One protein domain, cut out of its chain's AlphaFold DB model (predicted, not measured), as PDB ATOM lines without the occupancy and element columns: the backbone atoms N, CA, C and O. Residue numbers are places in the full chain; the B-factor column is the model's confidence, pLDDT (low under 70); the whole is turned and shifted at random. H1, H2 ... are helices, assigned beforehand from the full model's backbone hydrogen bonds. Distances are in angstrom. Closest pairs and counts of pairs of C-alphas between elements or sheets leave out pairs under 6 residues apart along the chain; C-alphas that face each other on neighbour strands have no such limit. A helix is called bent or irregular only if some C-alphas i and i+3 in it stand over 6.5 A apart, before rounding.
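What this domain is: This is residues 105 to 181 of the 275 residues of an uncharacterized protein of Sporocytophaga myxococcoides (UniProt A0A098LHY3). What shape do these atoms make? A long helix, H1, and a shorter one, H2, which folds back beside the later part of H1, form a helical hairpin; the short helix H3 packs on H1 after a long loop, and residues 105 to 113, of which 106 to 113 belong to H1, stick out at one end. The tail after H3, residues 174 to 181, crosses H1. What is it made of? The printed part has 77 residues with three named helices in the order H1, H2, H3, no named strand, and the class all helix. How is it spread out? It is elongated, spanning 49 by 27 by 16 A, and only just loose, close to compact, with a radius of gyration of the C-alphas of 13.9 A.

How they stand to each other: How do the two longer helices stand? H1, residues 106 to 136, touches H2, residues 142 to 155, with its residues 124 to 135 alone; the closest C-alphas, those of Leu 131 and Tyr 145, are 6.2 A apart. They form a hairpin, running opposite ways at a shallow tilt of 16 degrees. Where is the short helix? H3, residues 170 to 173, touches residues 124 to 129 of H1 alone, and the closest C-alphas, those of Gln 125 and Trp 171, are 5.4 A apart. H2 and H3 are close but not clearly touching, with the closest C-alphas, those of Val 149 and Pro 170, 7.2 A apart. What do the backbone N and O atoms show? Each O i to N i+4 pair of H2 is within hydrogen-bond range, and 25 of 27 are in H1. H3 is too short for such a pair, and its 1 pair of O i to N i+3 is not within range.

Where its parts are: Where does the longest helix run? H1 goes from C-alpha 106 at (101.414, -2.192, 4.031) to C-alpha 136 at (63.888, 19.431, 7.767), 43.5 A. It has a kink of 25 degrees near residue 121 and is neither bent nor irregular, but only just: C-alphas 120 and 123 are 6.1 A apart. Where are the other two? H2 measures 20.0 A from Lys 142 to Asp 155. H3 measures 6.3 A and ends with C-alpha 173 at (81.005, 9.072, 12.597); it too is only just neither bent nor irregular, with C-alphas 170 and 173 6.3 A apart.

The domain as a whole: How large is it? The two C-alphas farthest apart, those of Asp 105 and Gly 138, are 49.8 A apart; without residues 105 to 113, which stand free, the body spans 35 by 27 by 16 A. What joins the helices? The link from H1 to H2 is tight, with 5 residues; the link from H2 to H3 is long, with 14 residues, 156 to 169. Is anything missing or uncertain? The printed part has no cut, its mean pLDDT is 90.4, and no printed residue is under 70.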
ATOM      1  N   ASP A 105     103.693  -4.642   1.155       92.44
ATOM      2  CA  ASP A 105     103.563  -3.186   1.005       92.44
ATOM      3  C   ASP A 105     102.342  -2.640   1.766       92.44
ATOM      4  O   ASP A 105     101.335  -2.224   1.186       92.44
ATOM      5  N   ILE A 106     102.461  -2.628   3.096       93.00
ATOM      6  CA  ILE A 106     101.414  -2.192   4.031       93.00
ATOM      7  C   ILE A 106     100.954  -0.753   3.738       93.00
ATOM      8  O   ILE A 106      99.775  -0.429   3.878       93.00
ATOM      9  N   GLU A 107     101.868   0.141   3.341       94.25
ATOM     10  CA  GLU A 107     101.518   1.537   3.051       94.25
ATOM     11  C   GLU A 107     100.715   1.659   1.748       94.25
ATOM     12  O   GLU A 107      99.733   2.407   1.698       94.25
ATOM     13  N   GLY A 108     101.112   0.929   0.702       92.69
ATOM     14  CA  GLY A 108     100.373   0.856  -0.555       92.69
ATOM     15  C   GLY A 108      98.976   0.268  -0.362       92.69
ATOM     16  O   GLY A 108      97.990   0.861  -0.806       92.69
ATOM     17  N   GLU A 109      98.883  -0.850   0.359       92.38
ATOM     18  CA  GLU A 109      97.613  -1.508   0.671       92.38
ATOM     19  C   GLU A 109      96.689  -0.594   1.482       92.38
ATOM     20  O   GLU A 109      95.519  -0.424   1.137       92.38
ATOM     21  N   LYS A 110      97.226   0.086   2.503       92.12
ATOM     22  CA  LYS A 110      96.464   1.066   3.280       92.12
ATOM     23  C   LYS A 110      95.903   2.176   2.391       92.12
ATOM     24  O   LYS A 110      94.714   2.460   2.472       92.12
ATOM     25  N   LYS A 111      96.714   2.772   1.509       93.25
ATOM     26  CA  LYS A 111      96.243   3.832   0.593       93.25
ATOM     27  C   LYS A 111      95.125   3.348  -0.323       93.25
ATOM     28  O   LYS A 111      94.196   4.107  -0.587       93.25
ATOM     29  N   TYR A 112      95.221   2.117  -0.821       93.75
ATOM     30  CA  TYR A 112      94.173   1.501  -1.630       93.75
ATOM     31  C   TYR A 112      92.879   1.308  -0.826       93.75
ATOM     32  O   TYR A 112      91.817   1.759  -1.263       93.75
ATOM     33  N   ASN A 113      92.975   0.729   0.372       90.69
ATOM     34  CA  ASN A 113      91.833   0.510   1.259       90.69
ATOM     35  C   ASN A 113      91.178   1.828   1.697       90.69
ATOM     36  O   ASN A 113      89.954   1.923   1.702       90.69
ATOM     37  N   ASP A 114      91.967   2.872   1.960       90.81
ATOM     38  CA  ASP A 114      91.457   4.213   2.255       90.81
ATOM     39  C   ASP A 114      90.592   4.739   1.093       90.81
ATOM     40  O   ASP A 114      89.514   5.278   1.323       90.81
ATOM     41  N   GLN A 115      90.987   4.519  -0.170       92.50
ATOM     42  CA  GLN A 115      90.158   4.939  -1.311       92.50
ATOM     43  C   GLN A 115      88.865   4.130  -1.453       92.50
ATOM     44  O   GLN A 115      87.829   4.700  -1.802       92.50
ATOM     45  N   ILE A 116      88.897   2.824  -1.179       91.50
ATOM     46  CA  ILE A 116      87.683   1.993  -1.138       91.50
ATOM     47  C   ILE A 116      86.732   2.509  -0.046       91.50
ATOM     48  O   ILE A 116      85.542   2.706  -0.303       91.50
ATOM     49  N   ASN A 117      87.271   2.814   1.136       89.56
ATOM     50  CA  ASN A 117      86.527   3.372   2.263       89.56
ATOM     51  C   ASN A 117      85.893   4.729   1.928       89.56
ATOM     52  O   ASN A 117      84.718   4.930   2.239       89.56
ATOM     53  N   CYS A 118      86.623   5.631   1.255       90.00
ATOM     54  CA  CYS A 118      86.084   6.905   0.760       90.00
ATOM     55  C   CYS A 118      84.846   6.694  -0.115       90.00
ATOM     56  O   CYS A 118      83.809   7.318   0.107       90.00
ATOM     57  N   LEU A 119      84.948   5.808  -1.111       88.94
ATOM     58  CA  LEU A 119      83.873   5.567  -2.074       88.94
ATOM     59  C   LEU A 119      82.636   4.956  -1.412       88.94
ATOM     60  O   LEU A 119      81.517   5.392  -1.684       88.94
ATOM     61  N   ALA A 120      82.833   3.972  -0.533       86.81
ATOM     62  CA  ALA A 120      81.740   3.342   0.201       86.81
ATOM     63  C   ALA A 120      81.062   4.332   1.169       86.81
ATOM     64  O   ALA A 120      79.834   4.375   1.262       86.81
ATOM     65  N   SER A 121      81.853   5.173   1.845       89.19
ATOM     66  CA  SER A 121      81.346   6.139   2.827       89.19
ATOM     67  C   SER A 121      80.597   7.305   2.186       89.19
ATOM     68  O   SER A 121      79.627   7.784   2.771       89.19
ATOM     69  N   ASP A 122      80.983   7.748   0.985       88.62
ATOM     70  CA  ASP A 122      80.330   8.870   0.297       88.62
ATOM     71  C   ASP A 122      78.828   8.624   0.059       88.62
ATOM     72  O   ASP A 122      77.986   9.479   0.344       88.62
ATOM     73  N   GLN A 123      78.455   7.426  -0.396       85.00
ATOM     74  CA  GLN A 123      77.049   7.096  -0.655       85.00
ATOM     75  C   GLN A 123      76.216   7.066   0.634       85.00
ATOM     76  O   GLN A 123      75.085   7.565   0.662       85.00
ATOM     77  N   ILE A 124      76.788   6.552   1.727       90.56
ATOM     78  CA  ILE A 124      76.146   6.579   3.045       90.56
ATOM     79  C   ILE A 124      76.033   8.016   3.553       90.56
ATOM     80  O   ILE A 124      74.967   8.420   4.017       90.56
ATOM     81  N   GLN A 125      77.084   8.825   3.400       91.56
ATOM     82  CA  GLN A 125      77.079  10.234   3.776       91.56
ATOM     83  C   GLN A 125      75.960  11.000   3.065       91.56
ATOM     84  O   GLN A 125      75.204  11.726   3.713       91.56
ATOM     85  N   ASN A 126      75.836  10.843   1.746       89.81
ATOM     86  CA  ASN A 126      74.820  11.533   0.955       89.81
ATOM     87  C   ASN A 126      73.407  11.038   1.284       89.81
ATOM     88  O   ASN A 126      72.484  11.847   1.372       89.81
ATOM     89  N   SER A 127      73.245   9.743   1.570       92.38
ATOM     90  CA  SER A 127      71.973   9.175   2.032       92.38
ATOM     91  C   SER A 127      71.552   9.744   3.390       92.38
ATOM     92  O   SER A 127      70.409  10.166   3.555       92.38
ATOM     93  N   LEU A 128      72.475   9.835   4.353       93.38
ATOM     94  CA  LEU A 128      72.210  10.424   5.668       93.38
ATOM     95  C   LEU A 128      71.898  11.927   5.575       93.38
ATOM     96  O   LEU A 128      70.949  12.397   6.202       93.38
ATOM     97  N   LYS A 129      72.636  12.676   4.743       92.06
ATOM     98  CA  LYS A 129      72.347  14.095   4.462       92.06
ATOM     99  C   LYS A 129      70.975  14.283   3.813       92.06
ATOM    100  O   LYS A 129      70.257  15.220   4.165       92.06
ATOM    101  N   TYR A 130      70.591  13.398   2.892       94.06
ATOM    102  CA  TYR A 130      69.256  13.402   2.298       94.06
ATOM    103  C   TYR A 130      68.178  13.137   3.351       94.06
ATOM    104  O   TYR A 130      67.209  13.886   3.407       94.06
ATOM    105  N   LEU A 131      68.355  12.131   4.216       95.19
ATOM    106  CA  LEU A 131      67.410  11.854   5.303       95.19
ATOM    107  C   LEU A 131      67.231  13.074   6.216       95.19
ATOM    108  O   LEU A 131      66.094  13.392   6.559       95.19
ATOM    109  N   ASN A 132      68.322  13.775   6.547       94.25
ATOM    110  CA  ASN A 132      68.272  15.017   7.321       94.25
ATOM    111  C   ASN A 132      67.509  16.130   6.581       94.25
ATOM    112  O   ASN A 132      66.577  16.726   7.111       94.25
ATOM    113  N   THR A 133      67.824  16.339   5.305       94.81
ATOM    114  CA  THR A 133      67.111  17.317   4.466       94.81
ATOM    115  C   THR A 133      65.617  16.981   4.373       94.81
ATOM    116  O   THR A 133      64.760  17.861   4.414       94.81
ATOM    117  N   ALA A 134      65.266  15.700   4.268       95.88
ATOM    118  CA  ALA A 134      63.887  15.254   4.145       95.88
ATOM    119  C   ALA A 134      63.081  15.448   5.442       95.88
ATOM    120  O   ALA A 134      61.892  15.758   5.363       95.88
ATOM    121  N   ILE A 135      63.693  15.313   6.628       95.94
ATOM    122  CA  ILE A 135      63.027  15.657   7.897       95.94
ATOM    123  C   ILE A 135      62.899  17.176   8.072       95.94
ATOM    124  O   ILE A 135      61.827  17.641   8.453       95.94
ATOM    125  N   GLU A 136      63.925  17.958   7.717       95.06
ATOM    126  CA  GLU A 136      63.888  19.431   7.767       95.06
ATOM    127  C   GLU A 136      62.782  20.018   6.878       95.06
ATOM    128  O   GLU A 136      62.125  20.986   7.254       95.06
ATOM    129  N   ASN A 137      62.531  19.393   5.725       96.44
ATOM    130  CA  ASN A 137      61.483  19.801   4.786       96.44
ATOM    131  C   ASN A 137      60.119  19.133   5.047       96.44
ATOM    132  O   ASN A 137      59.202  19.279   4.242       96.44
ATOM    133  N   GLY A 138      59.968  18.375   6.140       95.94
ATOM    134  CA  GLY A 138      58.700  17.737   6.512       95.94
ATOM    135  C   GLY A 138      58.244  16.595   5.592       95.94
ATOM    136  O   GLY A 138      57.088  16.183   5.665       95.94
ATOM    137  N   ILE A 139      59.128  16.067   4.738       97.19
ATOM    138  CA  ILE A 139      58.864  14.888   3.895       97.19
ATOM    139  C   ILE A 139      58.832  13.620   4.759       97.19
ATOM    140  O   ILE A 139      58.030  12.716   4.527       97.19
ATOM    141  N   LEU A 140      59.708  13.549   5.764       96.44
ATOM    142  CA  LEU A 140      59.774  12.445   6.719       96.44
ATOM    143  C   LEU A 140      59.276  12.875   8.097       96.44
ATOM    144  O   LEU A 140      59.360  14.035   8.482       96.44
ATOM    145  N   THR A 141      58.803  11.903   8.876       97.12
ATOM    146  CA  THR A 141      58.581  12.082  10.316       97.12
ATOM    147  C   THR A 141      59.876  11.789  11.074       97.12
ATOM    148  O   THR A 141      60.751  11.069  10.585       97.12
ATOM    149  N   LYS A 142      59.986  12.279  12.317       96.38
ATOM    150  CA  LYS A 142      61.138  11.985  13.190       96.38
ATOM    151  C   LYS A 142      61.343  10.478  13.396       96.38
ATOM    152  O   LYS A 142      62.474  10.020  13.517       96.38
ATOM    153  N   GLU A 143      60.258   9.706  13.428       97.06
ATOM    154  CA  GLU A 143      60.315   8.249  13.553       97.06
ATOM    155  C   GLU A 143      60.911   7.589  12.301       97.06
ATOM    156  O   GLU A 143      61.809   6.757  12.426       97.06
ATOM    157  N   HIS A 144      60.466   7.987  11.101       96.50
ATOM    158  CA  HIS A 144      61.018   7.476   9.842       96.50
ATOM    159  C   HIS A 144      62.501   7.814   9.694       96.50
ATOM    160  O   HIS A 144      63.288   6.944   9.328       96.50
ATOM    161  N   TYR A 145      62.890   9.043  10.043       96.31
ATOM    162  CA  TYR A 145      64.288   9.459  10.069       96.31
ATOM    163  C   TYR A 145      65.133   8.550  10.974       96.31
ATOM    164  O   TYR A 145      66.096   7.940  10.513       96.31
ATOM    165  N   LYS A 146      64.725   8.375  12.242       96.25
ATOM    166  CA  LYS A 146      65.447   7.519  13.196       96.25
ATOM    167  C   LYS A 146      65.560   6.076  12.715       96.25
ATOM    168  O   LYS A 146      66.636   5.496  12.811       96.25
ATOM    169  N   LYS A 147      64.477   5.504  12.175       96.19
ATOM    170  CA  LYS A 147      64.482   4.150  11.597       96.19
ATOM    171  C   LYS A 147      65.472   4.032  10.437       96.19
ATOM    172  O   LYS A 147      66.206   3.051  10.381       96.19
ATOM    173  N   GLY A 148      65.519   5.030   9.553       94.94
ATOM    174  CA  GLY A 148      66.474   5.081   8.444       94.94
ATOM    175  C   GLY A 148      67.926   5.115   8.923       94.94
ATOM    176  O   GLY A 148      68.731   4.306   8.471       94.94
ATOM    177  N   VAL A 149      68.240   5.987   9.887       94.56
ATOM    178  CA  VAL A 149      69.586   6.094  10.478       94.56
ATOM    179  C   VAL A 149      69.999   4.792  11.172       94.56
ATOM    180  O   VAL A 149      71.082   4.283  10.897       94.56
ATOM    181  N   ILE A 150      69.129   4.215  12.013       94.75
ATOM    182  CA  ILE A 150      69.391   2.938  12.702       94.75
ATOM    183  C   ILE A 150      69.668   1.829  11.688       94.75
ATOM    184  O   ILE A 150      70.617   1.069  11.856       94.75
ATOM    185  N   LYS A 151      68.854   1.736  10.630       93.12
ATOM    186  CA  LYS A 151      69.014   0.700   9.610       93.12
ATOM    187  C   LYS A 151      70.329   0.847   8.848       93.12
ATOM    188  O   LYS A 151      71.050  -0.132   8.731       93.12
ATOM    189  N   LEU A 152      70.663   2.052   8.378       91.75
ATOM    190  CA  LEU A 152      71.924   2.293   7.667       91.75
ATOM    191  C   LEU A 152      73.140   1.986   8.543       91.75
ATOM    192  O   LEU A 152      74.088   1.365   8.074       91.75
ATOM    193  N   HIS A 153      73.110   2.390   9.812       90.25
ATOM    194  CA  HIS A 153      74.200   2.098  10.740       90.25
ATOM    195  C   HIS A 153      74.300   0.603  11.054       90.25
ATOM    196  O   HIS A 153      75.396   0.066  11.052       90.25
ATOM    197  N   SER A 154      73.174  -0.094  11.236       90.19
ATOM    198  CA  SER A 154      73.160  -1.542  11.473       90.19
ATOM    199  C   SER A 154      73.653  -2.343  10.266       90.19
ATOM    200  O   SER A 154      74.446  -3.265  10.436       90.19
ATOM    201  N   ASP A 155      73.180  -2.013   9.060       87.94
ATOM    202  CA  ASP A 155      73.504  -2.749   7.831       87.94
ATOM    203  C   ASP A 155      74.951  -2.475   7.369       87.94
ATOM    204  O   ASP A 155      75.581  -3.339   6.760       87.94
ATOM    205  N   TYR A 156      75.493  -1.290   7.681       87.00
ATOM    206  CA  TYR A 156      76.808  -0.828   7.219       87.00
ATOM    207  C   TYR A 156      77.719  -0.365   8.365       87.00
ATOM    208  O   TYR A 156      78.488   0.586   8.209       87.00
ATOM    209  N   ASN A 157      77.647  -1.024   9.524       87.56
ATOM    210  CA  ASN A 157      78.363  -0.614  10.743       87.56
ATOM    211  C   ASN A 157      79.887  -0.491  10.555       87.56
ATOM    212  O   ASN A 157      80.520   0.350  11.186       87.56
ATOM    213  N   PHE A 158      80.460  -1.279   9.646       85.44
ATOM    214  CA  PHE A 158      81.880  -1.294   9.303       85.44
ATOM    215  C   PHE A 158      82.370   0.019   8.667       85.44
ATOM    216  O   PHE A 158      83.575   0.234   8.579       85.44
ATOM    217  N   LEU A 159      81.459   0.906   8.247       88.25
ATOM    218  CA  LEU A 159      81.773   2.246   7.741       88.25
ATOM    219  C   LEU A 159      81.754   3.332   8.825       88.25
ATOM    220  O   LEU A 159      81.944   4.505   8.502       88.25
ATOM    221  N   PHE A 160      81.541   2.987  10.098       88.75
ATOM    222  CA  PHE A 160      81.462   3.951  11.199       88.75
ATOM    223  C   PHE A 160      82.564   3.719  12.245       88.75
ATOM    224  O   PHE A 160      82.788   2.605  12.706       88.75
ATOM    225  N   ASN A 161      83.221   4.801  12.673       85.69
ATOM    226  CA  ASN A 161      84.246   4.813  13.724       85.69
ATOM    227  C   ASN A 161      83.675   4.577  15.133       85.69
ATOM    228  O   ASN A 161      84.411   4.191  16.038       85.69
ATOM    229  N   ASN A 162      82.384   4.862  15.341       79.44
ATOM    230  CA  ASN A 162      81.698   4.707  16.623       79.44
ATOM    231  C   ASN A 162      80.397   3.913  16.436       79.44
ATOM    232  O   ASN A 162      79.654   4.125  15.471       79.44
ATOM    233  N   GLN A 163      80.126   3.011  17.379       75.00
ATOM    234  CA  GLN A 163      78.885   2.245  17.440       75.00
ATOM    235  C   GLN A 163      77.720   3.047  18.038       75.00
ATOM    236  O   GLN A 163      76.566   2.677  17.840       75.00
ATOM    237  N   GLU A 164      77.994   4.148  18.740       84.38
ATOM    238  CA  GLU A 164      76.945   5.039  19.230       84.38
ATOM    239  C   GLU A 164      76.303   5.833  18.086       84.38
ATOM    240  O   GLU A 164      76.972   6.440  17.242       84.38
ATOM    241  N   LEU A 165      74.970   5.836  18.084       86.56
ATOM    242  CA  LEU A 165      74.160   6.544  17.103       86.56
ATOM    243  C   LEU A 165      74.030   8.022  17.473       86.56
ATOM    244  O   LEU A 165      73.353   8.371  18.439       86.56
ATOM    245  N   ASP A 166      74.615   8.881  16.644       87.81
ATOM    246  CA  ASP A 166      74.329  10.314  16.630       87.81
ATOM    247  C   ASP A 166      73.159  10.570  15.669       87.81
ATOM    248  O   ASP A 166      73.275  10.346  14.466       87.81
ATOM    249  N   PHE A 167      72.007  10.986  16.193       90.88
ATOM    250  CA  PHE A 167      70.843  11.302  15.361       90.88
ATOM    251  C   PHE A 167      70.847  12.737  14.842       90.88
ATOM    252  O   PHE A 167      70.092  13.015  13.914       90.88
ATOM    253  N   ASP A 168      71.646  13.631  15.413       88.94
ATOM    254  CA  ASP A 168      71.693  15.022  14.975       88.94
ATOM    255  C   ASP A 168      72.627  15.140  13.765       88.94
ATOM    256  O   ASP A 168      72.281  15.773  12.769       88.94
ATOM    257  N   GLU A 169      73.772  14.452  13.796       89.12
ATOM    258  CA  GLU A 169      74.739  14.452  12.694       89.12
ATOM    259  C   GLU A 169      75.333  13.051  12.426       89.12
ATOM    260  O   GLU A 169      76.548  12.848  12.529       89.12
ATOM    261  N   PRO A 170      74.520  12.063  11.993       88.12
ATOM    262  CA  PRO A 170      74.936  10.658  11.853       88.12
ATOM    263  C   PRO A 170      76.124  10.437  10.905       88.12
ATOM    264  O   PRO A 170      76.878   9.475  11.043       88.12
ATOM    265  N   TRP A 171      76.336  11.337   9.942       89.44
ATOM    266  CA  TRP A 171      77.475  11.280   9.020       89.44
ATOM    267  C   TRP A 171      78.815  11.646   9.672       89.44
ATOM    268  O   TRP A 171      79.869  11.414   9.075       89.44
ATOM    269  N   LYS A 172      78.828  12.250  10.871       87.06
ATOM    270  CA  LYS A 172      80.076  12.629  11.553       87.06
ATOM    271  C   LYS A 172      80.917  11.428  11.962       87.06
ATOM    272  O   LYS A 172      82.134  11.581  12.055       87.06
ATOM    273  N   ASN A 173      80.307  10.264  12.134       85.88
ATOM    274  CA  ASN A 173      81.005   9.072  12.597       85.88
ATOM    275  C   ASN A 173      81.536   8.192  11.459       85.88
ATOM    276  O   ASN A 173      82.158   7.181  11.754       85.88
ATOM    277  N   LEU A 174      81.341   8.558  10.187       89.50
ATOM    278  CA  LEU A 174      81.868   7.786   9.054       89.50
ATOM    279  C   LEU A 174      83.405   7.724   9.053       89.50
ATOM    280  O   LEU A 174      84.063   8.702   9.427       89.50
ATOM    281  N   ILE A 175      83.952   6.583   8.616       86.19
ATOM    282  CA  ILE A 175      85.399   6.312   8.537       86.19
ATOM    283  C   ILE A 175      86.130   7.283   7.605       86.19
ATOM    284  O   ILE A 175      87.251   7.684   7.908       86.19
ATOM    285  N   ASP A 176      85.476   7.724   6.529       79.69
ATOM    286  CA  ASP A 176      85.986   8.761   5.637       79.69
ATOM    287  C   ASP A 176      84.842   9.672   5.150       79.69
ATOM    288  O   ASP A 176      83.678   9.274   5.077       79.69
ATOM    289  N   LYS A 177      85.167  10.934   4.871       71.75
ATOM    290  CA  LYS A 177      84.234  12.003   4.466       71.75
ATOM    291  C   LYS A 177      84.704  12.744   3.212       71.75
ATOM    292  O   LYS A 177      84.126  13.773   2.855       71.75
ATOM    293  N   ASN A 178      85.784  12.286   2.587       81.25
ATOM    294  CA  ASN A 178      86.389  12.949   1.449       81.25
ATOM    295  C   ASN A 178      85.651  12.566   0.171       81.25
ATOM    296  O   ASN A 178      85.835  11.488  -0.391       81.25
ATOM    297  N   PHE A 179      84.835  13.499  -0.315       79.56
ATOM    298  CA  PHE A 179      84.190  13.363  -1.612       79.56
ATOM    299  C   PHE A 179      85.223  13.393  -2.744       79.56
ATOM    300  O   PHE A 179      86.012  14.339  -2.857       79.56
ATOM    301  N   ILE A 180      85.172  12.390  -3.622       86.62
ATOM    302  CA  ILE A 180      86.006  12.324  -4.822       86.62
ATOM    303  C   ILE A 180      85.166  12.735  -6.032       86.62
ATOM    304  O   ILE A 180      84.297  12.009  -6.508       86.62
ATOM    305  N   THR A 181      85.449  13.916  -6.571       88.44
ATOM    306  CA  THR A 181      84.776  14.432  -7.769       88.44
ATOM    307  C   THR A 181      85.190  13.650  -9.028       88.44
ATOM    308  O   THR A 181      86.346  13.226  -9.142       88.44
TER     309      THR A 181